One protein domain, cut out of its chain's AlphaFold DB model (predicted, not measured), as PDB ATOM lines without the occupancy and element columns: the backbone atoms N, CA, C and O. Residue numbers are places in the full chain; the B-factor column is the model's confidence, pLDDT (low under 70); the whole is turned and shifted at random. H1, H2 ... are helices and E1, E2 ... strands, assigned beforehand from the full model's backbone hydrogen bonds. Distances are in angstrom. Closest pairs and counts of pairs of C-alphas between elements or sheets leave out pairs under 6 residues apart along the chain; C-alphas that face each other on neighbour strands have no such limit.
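This is residues 243 to 395 of the 395 residues of an uncharacterized protein of Parageobacillus caldoxylosilyticus NBRC 107762 (UniProt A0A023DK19). What shape do these coordinates make? Two twisted antiparallel sheets, in strand order E1 E2 E3 E4 and E5 E6 E7, stack partly face to face as a sandwich, with the helix H1 at one end of this body. At the other end the long helix H2 leads away, and residues 378 to 395 stick out as a tail. What is it made of? The printed part has 153 residues with two named helices and seven named strands, in the order E1 E2 E3 E4 E5 E6 H1 E7 H2; the class is mixed, helices and strands. The whole is loose, with a radius of gyration of the C-alphas of 19.9 A, and spans 71 by 33 by 23 A.

How is the largest sheet built? E1, residues 263 to 269, E2, residues 274 to 279, E3, residues 286 to 293, and E4, residues 299 to 307, form a meander, each strand the antiparallel neighbour of the one before. Within hydrogen-bond range are N 267 and O 276 at 3.0 A, N 277 and O 290 at 3.0 A, and N 291 and O 300 at 2.8 A. The sheet is twisted, and E4 bends by 57 degrees at residue 302. What faces it? E5, residues 310 to 320, E6, residues 323 to 331, and E7, residues 365 to 369, form an antiparallel sheet, with N 317 and O 325 at 2.8 A and N 369 and O 326 at 2.8 A within hydrogen-bond range. The two sheets make a sandwich, two sheets face to face, their best planes 35 degrees apart. E1 and E5 touch, their closest C-alphas being those of Ser 267 and Gln 315, 5.4 A apart, while E1 and E7 are apart. Where are the helices? H1, residues 347 to 357, only grazes the first sheet, and its closest C-alphas with E4 are those of Ile 354 and Pro 306, 7.5 A apart. H2, residues 375 to 393, only grazes the second sheet with its residues 375 to 377, and its closest C-alphas with E5 are those of Glu 376 and Asn 319, 7.7 A apart. In H1 and H2 every O i to N i+4 pair is within hydrogen-bond range.

Where do the elements begin and end? E1 begins at C-alpha 263, (15.802, -5.462, 39.670), and H2 ends at C-alpha 393, (5.640, -44.144, 70.981). Which are long? From first to last C-alpha H2 measures 27.0 A, E5 26.1 A and E6 25.7 A.

How far does it reach? The two C-alphas farthest apart, those of Asp 338 and Lys 395, are 71.7 A apart. Is it unbroken and confident? The printed part has no cut, and the link from E6 to H1 is long, with 15 residues. The mean pLDDT of the printed part is 93.7, and residues 393 to 395 are under 70.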
ATOM      1  N   GLU A 243      22.439  -1.038  46.475       98.62
ATOM      2  CA  GLU A 243      23.427  -0.143  47.073       98.62
ATOM      3  C   GLU A 243      24.437   0.274  46.019       98.62
ATOM      4  O   GLU A 243      25.213  -0.552  45.543       98.62
ATOM      5  N   ASP A 244      24.420   1.559  45.681       98.56
ATOM      6  CA  ASP A 244      25.419   2.166  44.811       98.56
ATOM      7  C   ASP A 244      26.776   2.174  45.523       98.56
ATOM      8  O   ASP A 244      26.882   2.514  46.706       98.56
ATOM      9  N   LEU A 245      27.836   1.847  44.791       98.44
ATOM     10  CA  LEU A 245      29.201   2.041  45.256       98.44
ATOM     11  C   LEU A 245      29.646   3.470  44.957       98.44
ATOM     12  O   LEU A 245      29.336   4.046  43.915       98.44
ATOM     13  N   ALA A 246      30.445   4.040  45.859       97.75
ATOM     14  CA  ALA A 246      31.018   5.369  45.651       97.75
ATOM     15  C   ALA A 246      31.958   5.418  44.434       97.75
ATOM     16  O   ALA A 246      32.102   6.470  43.816       97.75
ATOM     17  N   GLN A 247      32.610   4.296  44.123       97.44
ATOM     18  CA  GLN A 247      33.445   4.066  42.947       97.44
ATOM     19  C   GLN A 247      33.267   2.613  42.500       97.44
ATOM     20  O   GLN A 247      33.000   1.768  43.361       97.44
ATOM     21  N   PRO A 248      33.442   2.304  41.203       98.12
ATOM     22  CA  PRO A 248      33.401   0.928  40.742       98.12
ATOM     23  C   PRO A 248      34.385   0.026  41.500       98.12
ATOM     24  O   PRO A 248      35.486   0.458  41.852       98.12
ATOM     25  N   ASP A 249      33.998  -1.224  41.752       97.94
ATOM     26  CA  ASP A 249      34.888  -2.209  42.365       97.94
ATOM     27  C   ASP A 249      35.983  -2.690  41.390       97.94
ATOM     28  O   ASP A 249      36.070  -2.268  40.235       97.94
ATOM     29  N   ALA A 250      36.840  -3.605  41.847       97.69
ATOM     30  CA  ALA A 250      37.938  -4.129  41.039       97.69
ATOM     31  C   ALA A 250      37.481  -4.804  39.726       97.69
ATOM     32  O   ALA A 250      38.241  -4.819  38.754       97.69
ATOM     33  N   TYR A 251      36.254  -5.331  39.682       96.00
ATOM     34  CA  TYR A 251      35.628  -5.954  38.512       96.00
ATOM     35  C   TYR A 251      34.779  -4.965  37.695       96.00
ATOM     36  O   TYR A 251      34.179  -5.357  36.697       96.00
ATOM     37  N   GLY A 252      34.748  -3.688  38.081       96.62
ATOM     38  CA  GLY A 252      34.001  -2.634  37.405       96.62
ATOM     39  C   GLY A 252      32.541  -2.508  37.845       96.62
ATOM     40  O   GLY A 252      31.840  -1.654  37.306       96.62
ATOM     41  N   ASN A 253      32.066  -3.297  38.819       98.00
ATOM     42  CA  ASN A 253      30.688  -3.174  39.305       98.00
ATOM     43  C   ASN A 253      30.483  -1.813  39.966       98.00
ATOM     44  O   ASN A 253      31.308  -1.388  40.767       98.00
ATOM     45  N   LYS A 254      29.366  -1.154  39.669       98.38
ATOM     46  CA  LYS A 254      28.958   0.146  40.224       98.38
ATOM     47  C   LYS A 254      28.015   0.002  41.419       98.38
ATOM     48  O   LYS A 254      27.804   0.978  42.131       98.38
ATOM     49  N   ALA A 255      27.482  -1.195  41.657       98.50
ATOM     50  CA  ALA A 255      26.659  -1.527  42.814       98.50
ATOM     51  C   ALA A 255      27.280  -2.659  43.648       98.50
ATOM     52  O   ALA A 255      28.127  -3.424  43.179       98.50
ATOM     53  N   ASN A 256      26.882  -2.737  44.918       98.44
ATOM     54  CA  ASN A 256      27.339  -3.764  45.840       98.44
ATOM     55  C   ASN A 256      26.854  -5.138  45.377       98.44
ATOM     56  O   ASN A 256      25.681  -5.474  45.526       98.44
ATOM     57  N   VAL A 257      27.800  -5.972  44.948       97.62
ATOM     58  CA  VAL A 257      27.521  -7.320  44.446       97.62
ATOM     59  C   VAL A 257      26.701  -8.178  45.414       97.62
ATOM     60  O   VAL A 257      25.980  -9.063  44.978       97.62
ATOM     61  N   ASN A 258      26.755  -7.961  46.732       98.00
ATOM     62  CA  ASN A 258      25.986  -8.754  47.703       98.00
ATOM     63  C   ASN A 258      24.518  -8.313  47.861       98.00
ATOM     64  O   ASN A 258      23.808  -8.858  48.711       98.00
ATOM     65  N   LYS A 259      24.065  -7.343  47.067       98.56
ATOM     66  CA  LYS A 259      22.694  -6.834  47.025       98.56
ATOM     67  C   LYS A 259      22.168  -6.869  45.592       98.56
ATOM     68  O   LYS A 259      22.926  -7.094  44.659       98.56
ATOM     69  N   ILE A 260      20.861  -6.663  45.450       98.56
ATOM     70  CA  ILE A 260      20.242  -6.502  44.133       98.56
ATOM     71  C   ILE A 260      20.740  -5.211  43.466       98.56
ATOM     72  O   ILE A 260      20.973  -4.221  44.165       98.56
ATOM     73  N   ALA A 261      20.843  -5.200  42.143       98.31
ATOM     74  CA  ALA A 261      21.057  -3.996  41.352       98.31
ATOM     75  C   ALA A 261      20.279  -4.068  40.036       98.31
ATOM     76  O   ALA A 261      20.402  -5.043  39.305       98.31
ATOM     77  N   GLY A 262      19.462  -3.051  39.757       97.81
ATOM     78  CA  GLY A 262      18.579  -3.045  38.593       97.81
ATOM     79  C   GLY A 262      17.583  -4.201  38.600       97.81
ATOM     80  O   GLY A 262      17.557  -4.958  37.634       97.81
ATOM     81  N   PRO A 263      16.820  -4.423  39.691       98.38
ATOM     82  CA  PRO A 263      15.802  -5.462  39.670       98.38
ATOM     83  C   PRO A 263      14.828  -5.169  38.536       98.38
ATOM     84  O   PRO A 263      14.323  -4.056  38.449       98.38
ATOM     85  N   ASP A 264      14.537  -6.184  37.740       96.75
ATOM     86  CA  ASP A 264      13.670  -6.071  36.578       96.75
ATOM     87  C   ASP A 264      12.607  -7.170  36.652       96.75
ATOM     88  O   ASP A 264      11.484  -6.960  37.117       96.75
ATOM     89  N   ASN A 265      12.991  -8.399  36.322       95.50
ATOM     90  CA  ASN A 265      12.072  -9.517  36.236       95.50
ATOM     91  C   ASN A 265      11.726 -10.054  37.631       95.50
ATOM     92  O   ASN A 265      12.605 -10.438  38.404       95.50
ATOM     93  N   LEU A 266      10.432 -10.175  37.947       97.81
ATOM     94  CA  LEU A 266       9.961 -10.719  39.223       97.81
ATOM     95  C   LEU A 266       9.108 -11.969  39.033       97.81
ATOM     96  O   LEU A 266       8.227 -12.029  38.180       97.81
ATOM     97  N   SER A 267       9.290 -12.949  39.918       97.75
ATOM     98  CA  SER A 267       8.380 -14.089  40.013       97.75
ATOM     99  C   SER A 267       8.245 -14.577  41.445       97.75
ATOM    100  O   SER A 267       9.235 -14.694  42.159       97.75
ATOM    101  N   PHE A 268       7.027 -14.877  41.890       98.06
ATOM    102  CA  PHE A 268       6.782 -15.305  43.264       98.06
ATOM    103  C   PHE A 268       6.297 -16.752  43.315       98.06
ATOM    104  O   PHE A 268       5.357 -17.119  42.612       98.06
ATOM    105  N   SER A 269       6.922 -17.556  44.175       96.88
ATOM    106  CA  SER A 269       6.454 -18.898  44.524       96.88
ATOM    107  C   SER A 269       5.702 -18.864  45.846       96.88
ATOM    108  O   SER A 269       6.249 -18.472  46.886       96.88
ATOM    109  N   GLU A 270       4.456 -19.331  45.817       94.81
ATOM    110  CA  GLU A 270       3.641 -19.462  47.020       94.81
ATOM    111  C   GLU A 270       4.154 -20.607  47.898       94.81
ATOM    112  O   GLU A 270       4.238 -20.441  49.122       94.81
ATOM    113  N   ASP A 271       4.561 -21.718  47.272       93.69
ATOM    114  CA  ASP A 271       5.068 -22.919  47.945       93.69
ATOM    115  C   ASP A 271       6.396 -22.659  48.666       93.69
ATOM    116  O   ASP A 271       6.569 -23.064  49.820       93.69
ATOM    117  N   TYR A 272       7.336 -21.966  48.012       94.38
ATOM    118  CA  TYR A 272       8.638 -21.641  48.599       94.38
ATOM    119  C   TYR A 272       8.613 -20.405  49.496       94.38
ATOM    120  O   TYR A 272       9.585 -20.186  50.221       94.38
ATOM    121  N   ARG A 273       7.537 -19.603  49.463       96.88
ATOM    122  CA  ARG A 273       7.480 -18.277  50.108       96.88
ATOM    123  C   ARG A 273       8.626 -17.381  49.630       96.88
ATOM    124  O   ARG A 273       9.247 -16.679  50.427       96.88
ATOM    125  N   THR A 274       8.943 -17.442  48.340       97.88
ATOM    126  CA  THR A 274      10.161 -16.840  47.788       97.88
ATOM    127  C   THR A 274       9.833 -15.976  46.586       97.88
ATOM    128  O   THR A 274       9.209 -16.435  45.631       97.88
ATOM    129  N   LEU A 275      10.287 -14.727  46.651       98.69
ATOM    130  CA  LEU A 275      10.359 -13.820  45.521       98.69
ATOM    131  C   LEU A 275      11.687 -14.047  44.802       98.69
ATOM    132  O   LEU A 275      12.753 -13.883  45.394       98.69
ATOM    133  N   PHE A 276      11.609 -14.433  43.540       98.50
ATOM    134  CA  PHE A 276      12.739 -14.483  42.634       98.50
ATOM    135  C   PHE A 276      12.847 -13.153  41.891       98.50
ATOM    136  O   PHE A 276      11.825 -12.588  41.495       98.50
ATOM    137  N   ILE A 277      14.075 -12.660  41.749       98.75
ATOM    138  CA  ILE A 277      14.387 -11.331  41.218       98.75
ATOM    139  C   ILE A 277      15.519 -11.495  40.206       98.75
ATOM    140  O   ILE A 277      16.597 -11.944  40.593       98.75
ATOM    141  N   GLY A 278      15.264 -11.185  38.941       98.19
ATOM    142  CA  GLY A 278      16.267 -11.077  37.886       98.19
ATOM    143  C   GLY A 278      16.718  -9.629  37.748       98.19
ATOM    144  O   GLY A 278      15.917  -8.713  37.944       98.19
ATOM    145  N   GLU A 279      18.001  -9.433  37.485       98.19
ATOM    146  CA  GLU A 279      18.581  -8.115  37.246       98.19
ATOM    147  C   GLU A 279      18.672  -7.814  35.746       98.19
ATOM    148  O   GLU A 279      19.074  -8.679  34.962       98.19
ATOM    149  N   ASP A 280      18.352  -6.576  35.387       96.12
ATOM    150  CA  ASP A 280      18.722  -5.943  34.127       96.12
ATOM    151  C   ASP A 280      19.289  -4.548  34.421       96.12
ATOM    152  O   ASP A 280      18.576  -3.582  34.714       96.12
ATOM    153  N   SER A 281      20.616  -4.450  34.436       92.69
ATOM    154  CA  SER A 281      21.303  -3.165  34.475       92.69
ATOM    155  C   SER A 281      22.762  -3.278  34.068       92.69
ATOM    156  O   SER A 281      23.371  -4.344  34.143       92.69
ATOM    157  N   SER A 282      23.375  -2.125  33.801       94.25
ATOM    158  CA  SER A 282      24.830  -1.968  33.759       94.25
ATOM    159  C   SER A 282      25.426  -1.468  35.092       94.25
ATOM    160  O   SER A 282      26.441  -0.759  35.120       94.25
ATOM    161  N   GLN A 283      24.802  -1.846  36.223       96.94
ATOM    162  CA  GLN A 283      25.363  -1.670  37.572       96.94
ATOM    163  C   GLN A 283      26.258  -2.845  37.990       96.94
ATOM    164  O   GLN A 283      27.299  -2.622  38.608       96.94
ATOM    165  N   HIS A 284      25.893  -4.076  37.634       97.62
ATOM    166  CA  HIS A 284      26.764  -5.245  37.744       97.62
ATOM    167  C   HIS A 284      27.264  -5.648  36.355       97.62
ATOM    168  O   HIS A 284      26.512  -5.593  35.390       97.62
ATOM    169  N   ILE A 285      28.527  -6.070  36.244       96.44
ATOM    170  CA  ILE A 285      29.088  -6.549  34.965       96.44
ATOM    171  C   ILE A 285      28.437  -7.865  34.514       96.44
ATOM    172  O   ILE A 285      28.272  -8.112  33.322       96.44
ATOM    173  N   ASN A 286      28.031  -8.694  35.477       95.75
ATOM    174  CA  ASN A 286      27.176  -9.854  35.282       95.75
ATOM    175  C   ASN A 286      25.902  -9.627  36.091       95.75
ATOM    176  O   ASN A 286      25.986  -9.479  37.311       95.75
ATOM    177  N   ASN A 287      24.744  -9.666  35.444       97.81
ATOM    178  CA  ASN A 287      23.479  -9.636  36.164       97.81
ATOM    179  C   ASN A 287      23.235 -10.956  36.913       97.81
ATOM    180  O   ASN A 287      23.751 -12.034  36.567       97.81
ATOM    181  N   PHE A 288      22.453 -10.877  37.984       98.00
ATOM    182  CA  PHE A 288      22.174 -12.009  38.859       98.00
ATOM    183  C   PHE A 288      20.690 -12.383  38.895       98.00
ATOM    184  O   PHE A 288      19.806 -11.580  38.612       98.00
ATOM    185  N   VAL A 289      20.419 -13.619  39.327       98.25
ATOM    186  CA  VAL A 289      19.103 -13.990  39.866       98.25
ATOM    187  C   VAL A 289      19.226 -14.194  41.364       98.25
ATOM    188  O   VAL A 289      20.100 -14.926  41.848       98.25
ATOM    189  N   TRP A 290      18.302 -13.591  42.099       98.56
ATOM    190  CA  TRP A 290      18.191 -13.676  43.544       98.56
ATOM    191  C   TRP A 290      16.938 -14.435  43.967       98.56
ATOM    192  O   TRP A 290      15.900 -14.368  43.319       98.56
ATOM    193  N   ALA A 291      17.028 -15.122  45.100       98.12
ATOM    194  CA  ALA A 291      15.911 -15.690  45.838       98.12
ATOM    195  C   ALA A 291      15.784 -14.970  47.183       98.12
ATOM    196  O   ALA A 291      16.675 -15.066  48.033       98.12
ATOM    197  N   TYR A 292      14.673 -14.270  47.384       98.75
ATOM    198  CA  TYR A 292      14.317 -13.620  48.637       98.75
ATOM    199  C   TYR A 292      13.152 -14.343  49.304       98.75
ATOM    200  O   TYR A 292      12.011 -14.273  48.846       98.75
ATOM    201  N   ASN A 293      13.420 -15.033  50.408       98.50
ATOM    202  CA  ASN A 293      12.362 -15.685  51.167       98.50
ATOM    203  C   ASN A 293      11.648 -14.664  52.069       98.50
ATOM    204  O   ASN A 293      12.263 -14.063  52.951       98.50
ATOM    205  N   VAL A 294      10.343 -14.478  51.869       98.31
ATOM    206  CA  VAL A 294       9.587 -13.384  52.504       98.31
ATOM    207  C   VAL A 294       9.340 -13.599  53.993       98.31
ATOM    208  O   VAL A 294       9.106 -12.621  54.703       98.31
ATOM    209  N   ASP A 295       9.438 -14.834  54.480       97.31
ATOM    210  CA  ASP A 295       9.228 -15.163  55.890       97.31
ATOM    211  C   ASP A 295      10.532 -15.008  56.687       97.31
ATOM    212  O   ASP A 295      10.573 -14.327  57.709       97.31
ATOM    213  N   THR A 296      11.622 -15.597  56.188       98.06
ATOM    214  CA  THR A 296      12.946 -15.572  56.836       98.06
ATOM    215  C   THR A 296      13.755 -14.316  56.529       98.06
ATOM    216  O   THR A 296      14.763 -14.071  57.184       98.06
ATOM    217  N   LYS A 297      13.335 -13.535  55.525       98.00
ATOM    218  CA  LYS A 297      14.026 -12.336  55.023       98.00
ATOM    219  C   LYS A 297      15.414 -12.612  54.437       98.00
ATOM    220  O   LYS A 297      16.182 -11.680  54.210       98.00
ATOM    221  N   LYS A 298      15.745 -13.878  54.169       98.31
ATOM    222  CA  LYS A 298      17.026 -14.258  53.574       98.31
ATOM    223  C   LYS A 298      17.020 -13.953  52.078       98.31
ATOM    224  O   LYS A 298      16.188 -14.488  51.349       98.31
ATOM    225  N   LEU A 299      17.991 -13.153  51.644       98.56
ATOM    226  CA  LEU A 299      18.351 -12.953  50.243       98.56
ATOM    227  C   LEU A 299      19.499 -13.906  49.879       98.56
ATOM    228  O   LEU A 299      20.428 -14.103  50.664       98.56
ATOM    229  N   SER A 300      19.432 -14.564  48.727       97.94
ATOM    230  CA  SER A 300      20.482 -15.471  48.253       97.94
ATOM    231  C   SER A 300      20.635 -15.358  46.749       97.94
ATOM    232  O   SER A 300      19.643 -15.433  46.031       97.94
ATOM    233  N   ARG A 301      21.869 -15.205  46.272       97.56
ATOM    234  CA  ARG A 301      22.163 -15.277  44.842       97.56
ATOM    235  C   ARG A 301      22.094 -16.733  44.395       97.56
ATOM    236  O   ARG A 301      22.707 -17.588  45.033       97.56
ATOM    237  N   ILE A 302      21.343 -17.014  43.334       96.25
ATOM    238  CA  ILE A 302      21.120 -18.382  42.835       96.25
ATOM    239  C   ILE A 302      21.601 -18.589  41.398       96.25
ATOM    240  O   ILE A 302      21.784 -19.733  40.989       96.25
ATOM    241  N   LEU A 303      21.831 -17.509  40.650       96.19
ATOM    242  CA  LEU A 303      22.388 -17.544  39.301       96.19
ATOM    243  C   LEU A 303      23.218 -16.282  39.043       96.19
ATOM    244  O   LEU A 303      22.900 -15.212  39.560       96.19
ATOM    245  N   SER A 304      24.252 -16.426  38.222       96.44
ATOM    246  CA  SER A 304      24.944 -15.333  37.542       96.44
ATOM    247  C   SER A 304      24.872 -15.609  36.051       96.44
ATOM    248  O   SER A 304      25.223 -16.716  35.635       96.44
ATOM    249  N   VAL A 305      24.405 -14.640  35.269       96.62
ATOM    250  CA  VAL A 305      24.360 -14.760  33.804       96.62
ATOM    251  C   VAL A 305      25.697 -14.312  33.189       96.62
ATOM    252  O   VAL A 305      26.545 -13.794  33.928       96.62
ATOM    253  N   PRO A 306      25.967 -14.568  31.891       96.88
ATOM    254  CA  PRO A 306      27.171 -14.070  31.223       96.88
ATOM    255  C   PRO A 306      27.333 -12.547  31.350       96.88
ATOM    256  O   PRO A 306      26.372 -11.832  31.614       96.88
ATOM    257  N   ALA A 307      28.561 -12.051  31.191       97.00
ATOM    258  CA  ALA A 307      28.831 -10.620  31.311       97.00
ATOM    259  C   ALA A 307      28.095  -9.836  30.213       97.00
ATOM    260  O   ALA A 307      28.012 -10.314  29.080       97.00
ATOM    261  N   GLY A 308      27.550  -8.671  30.558       96.25
ATOM    262  CA  GLY A 308      26.736  -7.842  29.659       96.25
ATOM    263  C   GLY A 308      25.314  -8.359  29.413       96.25
ATOM    264  O   GLY A 308      24.487  -7.607  28.933       96.25
ATOM    265  N   ALA A 309      25.000  -9.604  29.786       97.38
ATOM    266  CA  ALA A 309      23.647 -10.138  29.659       97.38
ATOM    267  C   ALA A 309      22.735  -9.651  30.796       97.38
ATOM    268  O   ALA A 309      23.197  -9.459  31.926       97.38
ATOM    269  N   GLU A 310      21.428  -9.593  30.552       95.50
ATOM    270  CA  GLU A 310      20.404  -9.486  31.607       95.50
ATOM    271  C   GLU A 310      19.883 -10.867  32.035       95.50
ATOM    272  O   GLU A 310      19.989 -11.852  31.298       95.50
ATOM    273  N   ALA A 311      19.267 -10.942  33.216       96.06
ATOM    274  CA  ALA A 311      18.554 -12.122  33.691       96.06
ATOM    275  C   ALA A 311      17.032 -11.918  33.587       96.06
ATOM    276  O   ALA A 311      16.413 -11.296  34.450       96.06
ATOM    277  N   THR A 312      16.418 -12.513  32.565       92.62
ATOM    278  CA  THR A 312      15.017 -12.267  32.179       92.62
ATOM    279  C   THR A 312      14.193 -13.557  32.093       92.62
ATOM    280  O   THR A 312      14.657 -14.624  32.519       92.62
ATOM    281  N   GLY A 313      12.933 -13.434  31.646       88.81
ATOM    282  CA  GLY A 313      11.912 -14.490  31.515       88.81
ATOM    283  C   GLY A 313      11.776 -15.386  32.749       88.81
ATOM    284  O   GLY A 313      11.528 -16.594  32.665       88.81
ATOM    285  N   LEU A 314      11.939 -14.771  33.919       93.38
ATOM    286  CA  LEU A 314      11.946 -15.440  35.209       93.38
ATOM    287  C   LEU A 314      10.542 -15.946  35.559       93.38
ATOM    288  O   LEU A 314       9.594 -15.170  35.690       93.38
ATOM    289  N   GLN A 315      10.400 -17.253  35.775       94.75
ATOM    290  CA  GLN A 315       9.119 -17.843  36.166       94.75
ATOM    291  C   GLN A 315       9.284 -18.928  37.225       94.75
ATOM    292  O   GLN A 315       9.822 -20.002  36.964       94.75
ATOM    293  N   ALA A 316       8.718 -18.694  38.406       93.88
ATOM    294  CA  ALA A 316       8.469 -19.739  39.381       93.88
ATOM    295  C   ALA A 316       7.197 -20.509  38.997       93.88
ATOM    296  O   ALA A 316       6.107 -19.944  38.879       93.88
ATOM    297  N   ALA A 317       7.335 -21.813  38.788       92.25
ATOM    298  CA  ALA A 317       6.230 -22.711  38.508       92.25
ATOM    299  C   ALA A 317       6.144 -23.761  39.614       92.25
ATOM    300  O   ALA A 317       6.869 -24.761  39.611       92.25
ATOM    301  N   ASP A 318       5.226 -23.524  40.545       90.94
ATOM    302  CA  ASP A 318       4.937 -24.447  41.634       90.94
ATOM    303  C   ASP A 318       4.186 -25.681  41.100       90.94
ATOM    304  O   ASP A 318       3.244 -25.569  40.309       90.94
ATOM    305  N   ASN A 319       4.622 -26.867  41.531       87.12
ATOM    306  CA  ASN A 319       3.928 -28.148  41.366       87.12
ATOM    307  C   ASN A 319       3.345 -28.438  39.963       87.12
ATOM    308  O   ASN A 319       2.173 -28.783  39.790       87.12
ATOM    309  N   ARG A 320       4.182 -28.363  38.932       87.56
ATOM    310  CA  ARG A 320       3.875 -28.844  37.584       87.56
ATOM    311  C   ARG A 320       4.088 -30.355  37.518       87.56
ATOM    312  O   ARG A 320       5.211 -30.831  37.387       87.56
ATOM    313  N   ASN A 321       2.997 -31.115  37.633       86.62
ATOM    314  CA  ASN A 321       2.999 -32.586  37.601       86.62
ATOM    315  C   ASN A 321       3.961 -33.225  38.628       86.62
ATOM    316  O   ASN A 321       4.638 -34.206  38.327       86.62
ATOM    317  N   GLY A 322       4.028 -32.671  39.845       86.50
ATOM    318  CA  GLY A 322       4.904 -33.164  40.915       86.50
ATOM    319  C   GLY A 322       6.329 -32.598  40.904       86.50
ATOM    320  O   GLY A 322       7.129 -32.964  41.766       86.50
ATOM    321  N   PHE A 323       6.640 -31.686  39.981       88.50
ATOM    322  CA  PHE A 323       7.921 -30.982  39.894       88.50
ATOM    323  C   PHE A 323       7.732 -29.483  40.109       88.50
ATOM    324  O   PHE A 323       6.665 -28.943  39.840       88.50
ATOM    325  N   SER A 324       8.768 -28.814  40.594       91.50
ATOM    326  CA  SER A 324       8.786 -27.360  40.730       91.50
ATOM    327  C   SER A 324       9.949 -26.811  39.919       91.50
ATOM    328  O   SER A 324      11.023 -27.416  39.901       91.50
ATOM    329  N   TYR A 325       9.730 -25.680  39.258       91.88
ATOM    330  CA  TYR A 325      10.709 -25.069  38.364       91.88
ATOM    331  C   TYR A 325      10.892 -23.596  38.709       91.88
ATOM    332  O   TYR A 325       9.925 -22.907  39.029       91.88
ATOM    333  N   VAL A 326      12.125 -23.115  38.592       94.38
ATOM    334  CA  VAL A 326      12.425 -21.689  38.452       94.38
ATOM    335  C   VAL A 326      13.045 -21.537  37.074       94.38
ATOM    336  O   VAL A 326      14.214 -21.862  36.879       94.38
ATOM    337  N   MET A 327      12.220 -21.156  36.105       94.75
ATOM    338  CA  MET A 327      12.654 -20.835  34.749       94.75
ATOM    339  C   MET A 327      13.466 -19.548  34.792       94.75
ATOM    340  O   MET A 327      13.090 -18.627  35.514       94.75
ATOM    341  N   SER A 328      14.549 -19.486  34.033       93.25
ATOM    342  CA  SER A 328      15.344 -18.276  33.859       93.25
ATOM    343  C   SER A 328      16.052 -18.345  32.514       93.25
ATOM    344  O   SER A 328      16.420 -19.428  32.042       93.25
ATOM    345  N   ASN A 329      16.237 -17.186  31.903       94.00
ATOM    346  CA  ASN A 329      17.036 -17.018  30.707       94.00
ATOM    347  C   ASN A 329      17.970 -15.827  30.848       94.00
ATOM    348  O   ASN A 329      17.816 -14.990  31.734       94.00
ATOM    349  N   PHE A 330      18.929 -15.773  29.934       95.94
ATOM    350  CA  PHE A 330      19.670 -14.554  29.664       95.94
ATOM    351  C   PHE A 330      19.450 -14.130  28.217       95.94
ATOM    352  O   PHE A 330      19.238 -14.988  27.348       95.94
ATOM    353  N   GLN A 331      19.496 -12.827  27.969       95.31
ATOM    354  CA  GLN A 331      19.470 -12.241  26.629       95.31
ATOM    355  C   GLN A 331      20.722 -11.371  26.429       95.31
ATOM    356  O   GLN A 331      21.436 -11.147  27.402       95.31
ATOM    357  N   HIS A 332      21.025 -11.016  25.172       96.25
ATOM    358  CA  HIS A 332      22.073 -10.057  24.759       96.25
ATOM    359  C   HIS A 332      23.433 -10.149  25.499       96.25
ATOM    360  O   HIS A 332      23.972  -9.159  25.983       96.25
ATOM    361  N   PRO A 333      24.070 -11.336  25.592       97.12
ATOM    362  CA  PRO A 333      25.365 -11.438  26.252       97.12
ATOM    363  C   PRO A 333      26.406 -10.565  25.549       97.12
ATOM    364  O   PRO A 333      26.544 -10.601  24.327       97.12
ATOM    365  N   GLY A 334      27.194  -9.848  26.344       96.44
ATOM    366  CA  GLY A 334      28.220  -8.936  25.852       96.44
ATOM    367  C   GLY A 334      27.752  -7.503  25.614       96.44
ATOM    368  O   GLY A 334      28.618  -6.676  25.312       96.44
ATOM    369  N   ASP A 335      26.462  -7.202  25.796       95.75
ATOM    370  CA  ASP A 335      25.952  -5.837  25.677       95.75
ATOM    371  C   ASP A 335      26.618  -4.909  26.705       95.75
ATOM    372  O   ASP A 335      27.054  -5.321  27.787       95.75
ATOM    373  N   GLU A 336      26.750  -3.638  26.332       93.12
ATOM    374  CA  GLU A 336      27.230  -2.539  27.168       93.12
ATOM    375  C   GLU A 336      28.560  -2.775  27.917       93.12
ATOM    376  O   GLU A 336      28.897  -2.026  28.838       93.12
ATOM    377  N   LEU A 337      29.378  -3.761  27.530       95.38
ATOM    378  CA  LEU A 337      30.632  -4.069  28.233       95.38
ATOM    379  C   LEU A 337      31.634  -2.903  28.223       95.38
ATOM    380  O   LEU A 337      32.476  -2.806  29.114       95.38
ATOM    381  N   ASP A 338      31.512  -1.986  27.262       94.00
ATOM    382  CA  ASP A 338      32.275  -0.732  27.212       94.00
ATOM    383  C   ASP A 338      31.966   0.236  28.368       94.00
ATOM    384  O   ASP A 338      32.766   1.120  28.670       94.00
ATOM    385  N   ASN A 339      30.847   0.048  29.073       92.81
ATOM    386  CA  ASN A 339      30.475   0.844  30.243       92.81
ATOM    387  C   ASN A 339      31.218   0.422  31.524       92.81
ATOM    388  O   ASN A 339      30.952   0.988  32.597       92.81
ATOM    389  N   PHE A 340      32.116  -0.563  31.436       95.69
ATOM    390  CA  PHE A 340      32.872  -1.125  32.551       95.69
ATOM    391  C   PHE A 340      34.381  -0.963  32.343       95.69
ATOM    392  O   PHE A 340      34.908  -1.152  31.252       95.69
ATOM    393  N   ALA A 341      35.093  -0.657  33.430       95.31
ATOM    394  CA  ALA A 341      36.552  -0.529  33.447       95.31
ATOM    395  C   ALA A 341      37.162  -1.387  34.575       95.31
ATOM    396  O   ALA A 341      37.667  -0.843  35.561       95.31
ATOM    397  N   PRO A 342      37.068  -2.729  34.489       96.69
ATOM    398  CA  PRO A 342      37.685  -3.618  35.466       96.69
ATOM    399  C   PRO A 342      39.208  -3.437  35.515       96.69
ATOM    400  O   PRO A 342      39.861  -3.174  34.510       96.69
ATOM    401  N   THR A 343      39.784  -3.633  36.699       97.06
ATOM    402  CA  THR A 343      41.239  -3.555  36.934       97.06
ATOM    403  C   THR A 343      41.887  -4.926  37.117       97.06
ATOM    404  O   THR A 343      43.097  -5.055  36.951       97.06
ATOM    405  N   VAL A 344      41.097  -5.956  37.446       97.00
ATOM    406  CA  VAL A 344      41.583  -7.332  37.685       97.00
ATOM    407  C   VAL A 344      41.284  -8.302  36.543       97.00
ATOM    408  O   VAL A 344      41.805  -9.414  36.537       97.00
ATOM    409  N   VAL A 345      40.467  -7.887  35.573       94.88
ATOM    410  CA  VAL A 345      40.218  -8.617  34.325       94.88
ATOM    411  C   VAL A 345      40.354  -7.656  33.152       94.88
ATOM    412  O   VAL A 345      39.975  -6.493  33.260       94.88
ATOM    413  N   ASN A 346      40.900  -8.129  32.035       96.38
ATOM    414  CA  ASN A 346      40.942  -7.360  30.798       96.38
ATOM    415  C   ASN A 346      39.588  -7.476  30.086       96.38
ATOM    416  O   ASN A 346      39.160  -8.581  29.747       96.38
ATOM    417  N   ILE A 347      38.916  -6.346  29.860       96.69
ATOM    418  CA  ILE A 347      37.578  -6.330  29.261       96.69
ATOM    419  C   ILE A 347      37.570  -6.883  27.827       96.69
ATOM    420  O   ILE A 347      36.606  -7.538  27.439       96.69
ATOM    421  N   ASP A 348      38.659  -6.725  27.070       97.38
ATOM    422  CA  ASP A 348      38.758  -7.264  25.708       97.38
ATOM    423  C   ASP A 348      38.827  -8.796  25.704       97.38
ATOM    424  O   ASP A 348      38.243  -9.451  24.837       97.38
ATOM    425  N   ASP A 349      39.476  -9.386  26.713       97.62
ATOM    426  CA  ASP A 349      39.507 -10.839  26.886       97.62
ATOM    427  C   ASP A 349      38.120 -11.376  27.274       97.62
ATOM    428  O   ASP A 349      37.709 -12.432  26.785       97.62
ATOM    429  N   VAL A 350      37.364 -10.631  28.093       96.75
ATOM    430  CA  VAL A 350      35.964 -10.957  28.425       96.75
ATOM    431  C   VAL A 350      35.090 -10.911  27.172       96.75
ATOM    432  O   VAL A 350      34.409 -11.894  26.881       96.75
ATOM    433  N   LYS A 351      35.150  -9.822  26.395       97.62
ATOM    434  CA  LYS A 351      34.410  -9.680  25.129       97.62
ATOM    435  C   LYS A 351      34.715 -10.825  24.173       97.62
ATOM    436  O   LYS A 351      33.797 -11.448  23.653       97.62
ATOM    437  N   LYS A 352      35.996 -11.162  23.996       98.19
ATOM    438  CA  LYS A 352      36.422 -12.275  23.141       98.19
ATOM    439  C   LYS A 352      35.878 -13.623  23.621       98.19
ATOM    440  O   LYS A 352      35.499 -14.452  22.796       98.19
ATOM    441  N   ALA A 353      35.843 -13.863  24.932       97.44
ATOM    442  CA  ALA A 353      35.291 -15.094  25.495       97.44
ATOM    443  C   ALA A 353      33.766 -15.190  25.309       97.44
ATOM    444  O   ALA A 353      33.264 -16.265  24.967       97.44
ATOM    445  N   ILE A 354      33.040 -14.079  25.495       97.19
ATOM    446  CA  ILE A 354      31.602 -13.999  25.214       97.19
ATOM    447  C   ILE A 354      31.334 -14.242  23.728       97.19
ATOM    448  O   ILE A 354      30.545 -15.126  23.399       97.19
ATOM    449  N   ASP A 355      32.033 -13.531  22.845       97.56
ATOM    450  CA  ASP A 355      31.861 -13.641  21.396       97.56
ATOM    451  C   ASP A 355      32.112 -15.072  20.899       97.56
ATOM    452  O   ASP A 355      31.299 -15.645  20.181       97.56
ATOM    453  N   ALA A 356      33.178 -15.716  21.385       97.75
ATOM    454  CA  ALA A 356      33.495 -17.097  21.029       97.75
ATOM    455  C   ALA A 356      32.469 -18.129  21.536       97.75
ATOM    456  O   ALA A 356      32.357 -19.207  20.950       97.75
ATOM    457  N   THR A 357      31.758 -17.843  22.632       95.69
ATOM    458  CA  THR A 357      30.822 -18.794  23.260       95.69
ATOM    459  C   THR A 357      29.385 -18.594  22.781       95.69
ATOM    460  O   THR A 357      28.682 -19.570  22.526       95.69
ATOM    461  N   TYR A 358      28.948 -17.339  22.686       95.06
ATOM    462  CA  TYR A 358      27.557 -16.958  22.441       95.06
ATOM    463  C   TYR A 358      27.392 -15.976  21.270       95.06
ATOM    464  O   TYR A 358      26.300 -15.909  20.710       95.06
ATOM    465  N   GLY A 359      28.446 -15.247  20.888       96.06
ATOM    466  CA  GLY A 359      28.362 -14.066  20.025       96.06
ATOM    467  C   GLY A 359      27.839 -12.846  20.794       96.06
ATOM    468  O   GLY A 359      26.861 -12.961  21.534       96.06
ATOM    469  N   ILE A 360      28.478 -11.683  20.629       95.94
ATOM    470  CA  ILE A 360      28.005 -10.437  21.263       95.94
ATOM    471  C   ILE A 360      26.655 -10.042  20.653       95.94
ATOM    472  O   ILE A 360      26.549  -9.947  19.430       95.94
ATOM    473  N   ASP A 361      25.632  -9.867  21.493       93.81
ATOM    474  CA  ASP A 361      24.247  -9.509  21.122       93.81
ATOM    475  C   ASP A 361      23.553 -10.471  20.143       93.81
ATOM    476  O   ASP A 361      22.507 -10.168  19.568       93.81
ATOM    477  N   GLN A 362      24.119 -11.661  19.936       94.81
ATOM    478  CA  GLN A 362      23.660 -12.600  18.906       94.81
ATOM    479  C   GLN A 362      22.879 -13.791  19.461       94.81
ATOM    480  O   GLN A 362      22.329 -14.577  18.685       94.81
ATOM    481  N   ALA A 363      22.807 -13.936  20.784       92.25
ATOM    482  CA  ALA A 363      22.196 -15.098  21.411       92.25
ATOM    483  C   ALA A 363      21.418 -14.772  22.691       92.25
ATOM    484  O   ALA A 363      21.512 -13.704  23.285       92.25
ATOM    485  N   GLY A 364      20.661 -15.770  23.128       93.44
ATOM    486  CA  GLY A 364      20.098 -15.893  24.463       93.44
ATOM    487  C   GLY A 364      19.934 -17.378  24.773       93.44
ATOM    488  O   GLY A 364      19.871 -18.203  23.857       93.44
ATOM    489  N   ALA A 365      19.877 -17.744  26.050       92.75
ATOM    490  CA  ALA A 365      19.649 -19.131  26.451       92.75
ATOM    491  C   ALA A 365      18.447 -19.228  27.378       92.75
ATOM    492  O   ALA A 365      18.361 -18.488  28.351       92.75
ATOM    493  N   VAL A 366      17.555 -20.181  27.101       93.12
ATOM    494  CA  VAL A 366      16.364 -20.452  27.912       93.12
ATOM    495  C   VAL A 366      16.553 -21.740  28.697       93.12
ATOM    496  O   VAL A 366      16.900 -22.774  28.126       93.12
ATOM    497  N   GLY A 367      16.296 -21.697  30.003       92.00
ATOM    498  CA  GLY A 367      16.437 -22.863  30.863       92.00
ATOM    499  C   GLY A 367      15.669 -22.753  32.174       92.00
ATOM    500  O   GLY A 367      14.759 -21.941  32.340       92.00
ATOM    501  N   TYR A 368      16.027 -23.622  33.115       92.31
ATOM    502  CA  TYR A 368      15.499 -23.612  34.473       92.31
ATOM    503  C   TYR A 368      16.557 -24.067  35.475       92.31
ATOM    504  O   TYR A 368      17.445 -24.861  35.161       92.31
ATOM    505  N   ILE A 369      16.430 -23.596  36.712       90.25
ATOM    506  CA  ILE A 369      17.260 -24.026  37.835       90.25
ATOM    507  C   ILE A 369      16.746 -25.386  38.317       90.25
ATOM    508  O   ILE A 369      15.618 -25.518  38.798       90.25
ATOM    509  N   GLN A 370      17.573 -26.417  38.155       84.06
ATOM    510  CA  GLN A 370      17.258 -27.787  38.559       84.06
ATOM    511  C   GLN A 370      17.555 -28.056  40.045       84.06
ATOM    512  O   GLN A 370      18.254 -27.295  40.709       84.06
ATOM    513  N   GLY A 371      17.062 -29.187  40.563       83.56
ATOM    514  CA  GLY A 371      17.356 -29.644  41.930       83.56
ATOM    515  C   GLY A 371      16.471 -29.032  43.021       83.56
ATOM    516  O   GLY A 371      16.722 -29.246  44.206       83.56
ATOM    517  N   LEU A 372      15.422 -28.299  42.641       86.69
ATOM    518  CA  LEU A 372      14.466 -27.730  43.584       86.69
ATOM    519  C   LEU A 372      13.569 -28.824  44.188       86.69
ATOM    520  O   LEU A 372      13.011 -29.648  43.455       86.69
ATOM    521  N   PRO A 373      13.385 -28.853  45.519       84.94
ATOM    522  CA  PRO A 373      12.509 -29.834  46.137       84.94
ATOM    523  C   PRO A 373      11.038 -29.492  45.890       84.94
ATOM    524  O   PRO A 373      10.628 -28.352  46.093       84.94
ATOM    525  N   ASN A 374      10.203 -30.478  45.559       85.44
ATOM    526  CA  ASN A 374       8.752 -30.277  45.568       85.44
ATOM    527  C   ASN A 374       8.257 -30.190  47.026       85.44
ATOM    528  O   ASN A 374       8.284 -31.182  47.764       85.44
ATOM    529  N   ILE A 375       7.832 -28.997  47.450       85.88
ATOM    530  CA  ILE A 375       7.456 -28.718  48.846       85.88
ATOM    531  C   ILE A 375       6.249 -29.546  49.275       85.88
ATOM    532  O   ILE A 375       6.250 -30.100  50.376       85.88
ATOM    533  N   GLU A 376       5.246 -29.701  48.413       84.00
ATOM    534  CA  GLU A 376       4.062 -30.500  48.730       84.00
ATOM    535  C   GLU A 376       4.430 -31.967  49.012       84.00
ATOM    536  O   GLU A 376       3.977 -32.567  49.994       84.00
ATOM    537  N   LYS A 377       5.307 -32.544  48.184       83.69
ATOM    538  CA  LYS A 377       5.837 -33.898  48.351       83.69
ATOM    539  C   LYS A 377       6.633 -34.022  49.650       83.69
ATOM    540  O   LYS A 377       6.355 -34.932  50.430       83.69
ATOM    541  N   LEU A 378       7.545 -33.086  49.929       85.75
ATOM    542  CA  LEU A 378       8.307 -33.073  51.184       85.75
ATOM    543  C   LEU A 378       7.387 -32.998  52.408       85.75
ATOM    544  O   LEU A 378       7.555 -33.751  53.367       85.75
ATOM    545  N   GLN A 379       6.371 -32.134  52.382       86.75
ATOM    546  CA  GLN A 379       5.409 -32.013  53.476       86.75
ATOM    547  C   GLN A 379       4.597 -33.300  53.674       86.75
ATOM    548  O   GLN A 379       4.338 -33.699  54.815       86.75
ATOM    549  N   LYS A 380       4.195 -33.974  52.589       87.44
ATOM    550  CA  LYS A 380       3.519 -35.281  52.644       87.44
ATOM    551  C   LYS A 380       4.418 -36.348  53.281       87.44
ATOM    552  O   LYS A 380       3.956 -37.093  54.150       87.44
ATOM    553  N   GLU A 381       5.692 -36.396  52.903       89.12
ATOM    554  CA  GLU A 381       6.679 -37.327  53.462       89.12
ATOM    555  C   GLU A 381       6.944 -37.059  54.952       89.12
ATOM    556  O   GLU A 381       6.870 -37.987  55.762       89.12
ATOM    557  N   LEU A 382       7.128 -35.795  55.344       89.50
ATOM    558  CA  LEU A 382       7.300 -35.384  56.743       89.50
ATOM    559  C   LEU A 382       6.094 -35.776  57.608       89.50
ATOM    560  O   LEU A 382       6.257 -36.375  58.673       89.50
ATOM    561  N   LYS A 383       4.866 -35.525  57.134       91.06
ATOM    562  CA  LYS A 383       3.637 -35.935  57.841       91.06
ATOM    563  C   LYS A 383       3.559 -37.455  58.015       91.06
ATOM    564  O   LYS A 383       3.130 -37.933  59.068       91.06
ATOM    565  N   LYS A 384       3.976 -38.234  57.010       91.25
ATOM    566  CA  LYS A 384       4.026 -39.704  57.091       91.25
ATOM    567  C   LYS A 384       5.036 -40.169  58.146       91.25
ATOM    568  O   LYS A 384       4.710 -41.043  58.950       91.25
ATOM    569  N   GLN A 385       6.219 -39.556  58.187       89.69
ATOM    570  CA  GLN A 385       7.252 -39.857  59.183       89.69
ATOM    571  C   GLN A 385       6.796 -39.519  60.611       89.69
ATOM    572  O   GLN A 385       6.944 -40.344  61.511       89.69
ATOM    573  N   GLN A 386       6.156 -38.362  60.813       90.19
ATOM    574  CA  GLN A 386       5.615 -37.952  62.116       90.19
ATOM    575  C   GLN A 386       4.546 -38.928  62.632       90.19
ATOM    576  O   GLN A 386       4.597 -39.347  63.789       90.19
ATOM    577  N   LYS A 387       3.614 -39.360  61.769       89.31
ATOM    578  CA  LYS A 387       2.603 -40.373  62.126       89.31
ATOM    579  C   LYS A 387       3.243 -41.709  62.512       89.31
ATOM    580  O   LYS A 387       2.852 -42.312  63.512       89.31
ATOM    581  N   ALA A 388       4.254 -42.154  61.764       86.56
ATOM    582  CA  ALA A 388       4.981 -43.382  62.072       86.56
ATOM    583  C   ALA A 388       5.703 -43.297  63.433       86.56
ATOM    584  O   ALA A 388       5.602 -44.224  64.236       86.56
ATOM    585  N   GLN A 389       6.356 -42.172  63.742       82.38
ATOM    586  CA  GLN A 389       7.010 -41.954  65.039       82.38
ATOM    587  C   GLN A 389       6.014 -41.911  66.206       82.38
ATOM    588  O   GLN A 389       6.268 -42.514  67.247       82.38
ATOM    589  N   GLN A 390       4.856 -41.264  66.040       80.50
ATOM    590  CA  GLN A 390       3.803 -41.250  67.063       80.50
ATOM    591  C   GLN A 390       3.218 -42.647  67.313       80.50
ATOM    592  O   GLN A 390       2.959 -43.002  68.459       80.50
ATOM    593  N   SER A 391       3.059 -43.464  66.266       75.88
ATOM    594  CA  SER A 391       2.587 -44.849  66.407       75.88
ATOM    595  C   SER A 391       3.580 -45.753  67.146       75.88
ATOM    596  O   SER A 391       3.160 -46.637  67.884       75.88
ATOM    597  N   LYS A 392       4.891 -45.496  67.002       72.56
ATOM    598  CA  LYS A 392       5.956 -46.214  67.719       72.56
ATOM    599  C   LYS A 392       6.100 -45.804  69.186       72.56
ATOM    600  O   LYS A 392       6.633 -46.586  69.946       72.56
ATOM    601  N   LYS A 393       5.652 -44.603  69.576       69.38
ATOM    602  CA  LYS A 393       5.640 -44.144  70.981       69.38
ATOM    603  C   LYS A 393       4.405 -44.603  71.771       69.38
ATOM    604  O   LYS A 393       4.373 -44.437  72.982       69.38
ATOM    605  N   LYS A 394       3.364 -45.088  71.082       64.12
ATOM    606  CA  LYS A 394       2.117 -45.608  71.679       64.12
ATOM    607  C   LYS A 394       2.096 -47.137  71.814       64.12
ATOM    608  O   LYS A 394       1.136 -47.671  72.360       64.12
ATOM    609  N   LYS A 395       3.103 -47.810  71.263       54.22
ATOM    610  CA  LYS A 395       3.435 -49.211  71.528       54.22
ATOM    611  C   LYS A 395       4.600 -49.224  72.499       54.22
ATOM    612  O   LYS A 395       4.652 -50.181  73.291       54.22
TER     613      LYS A 395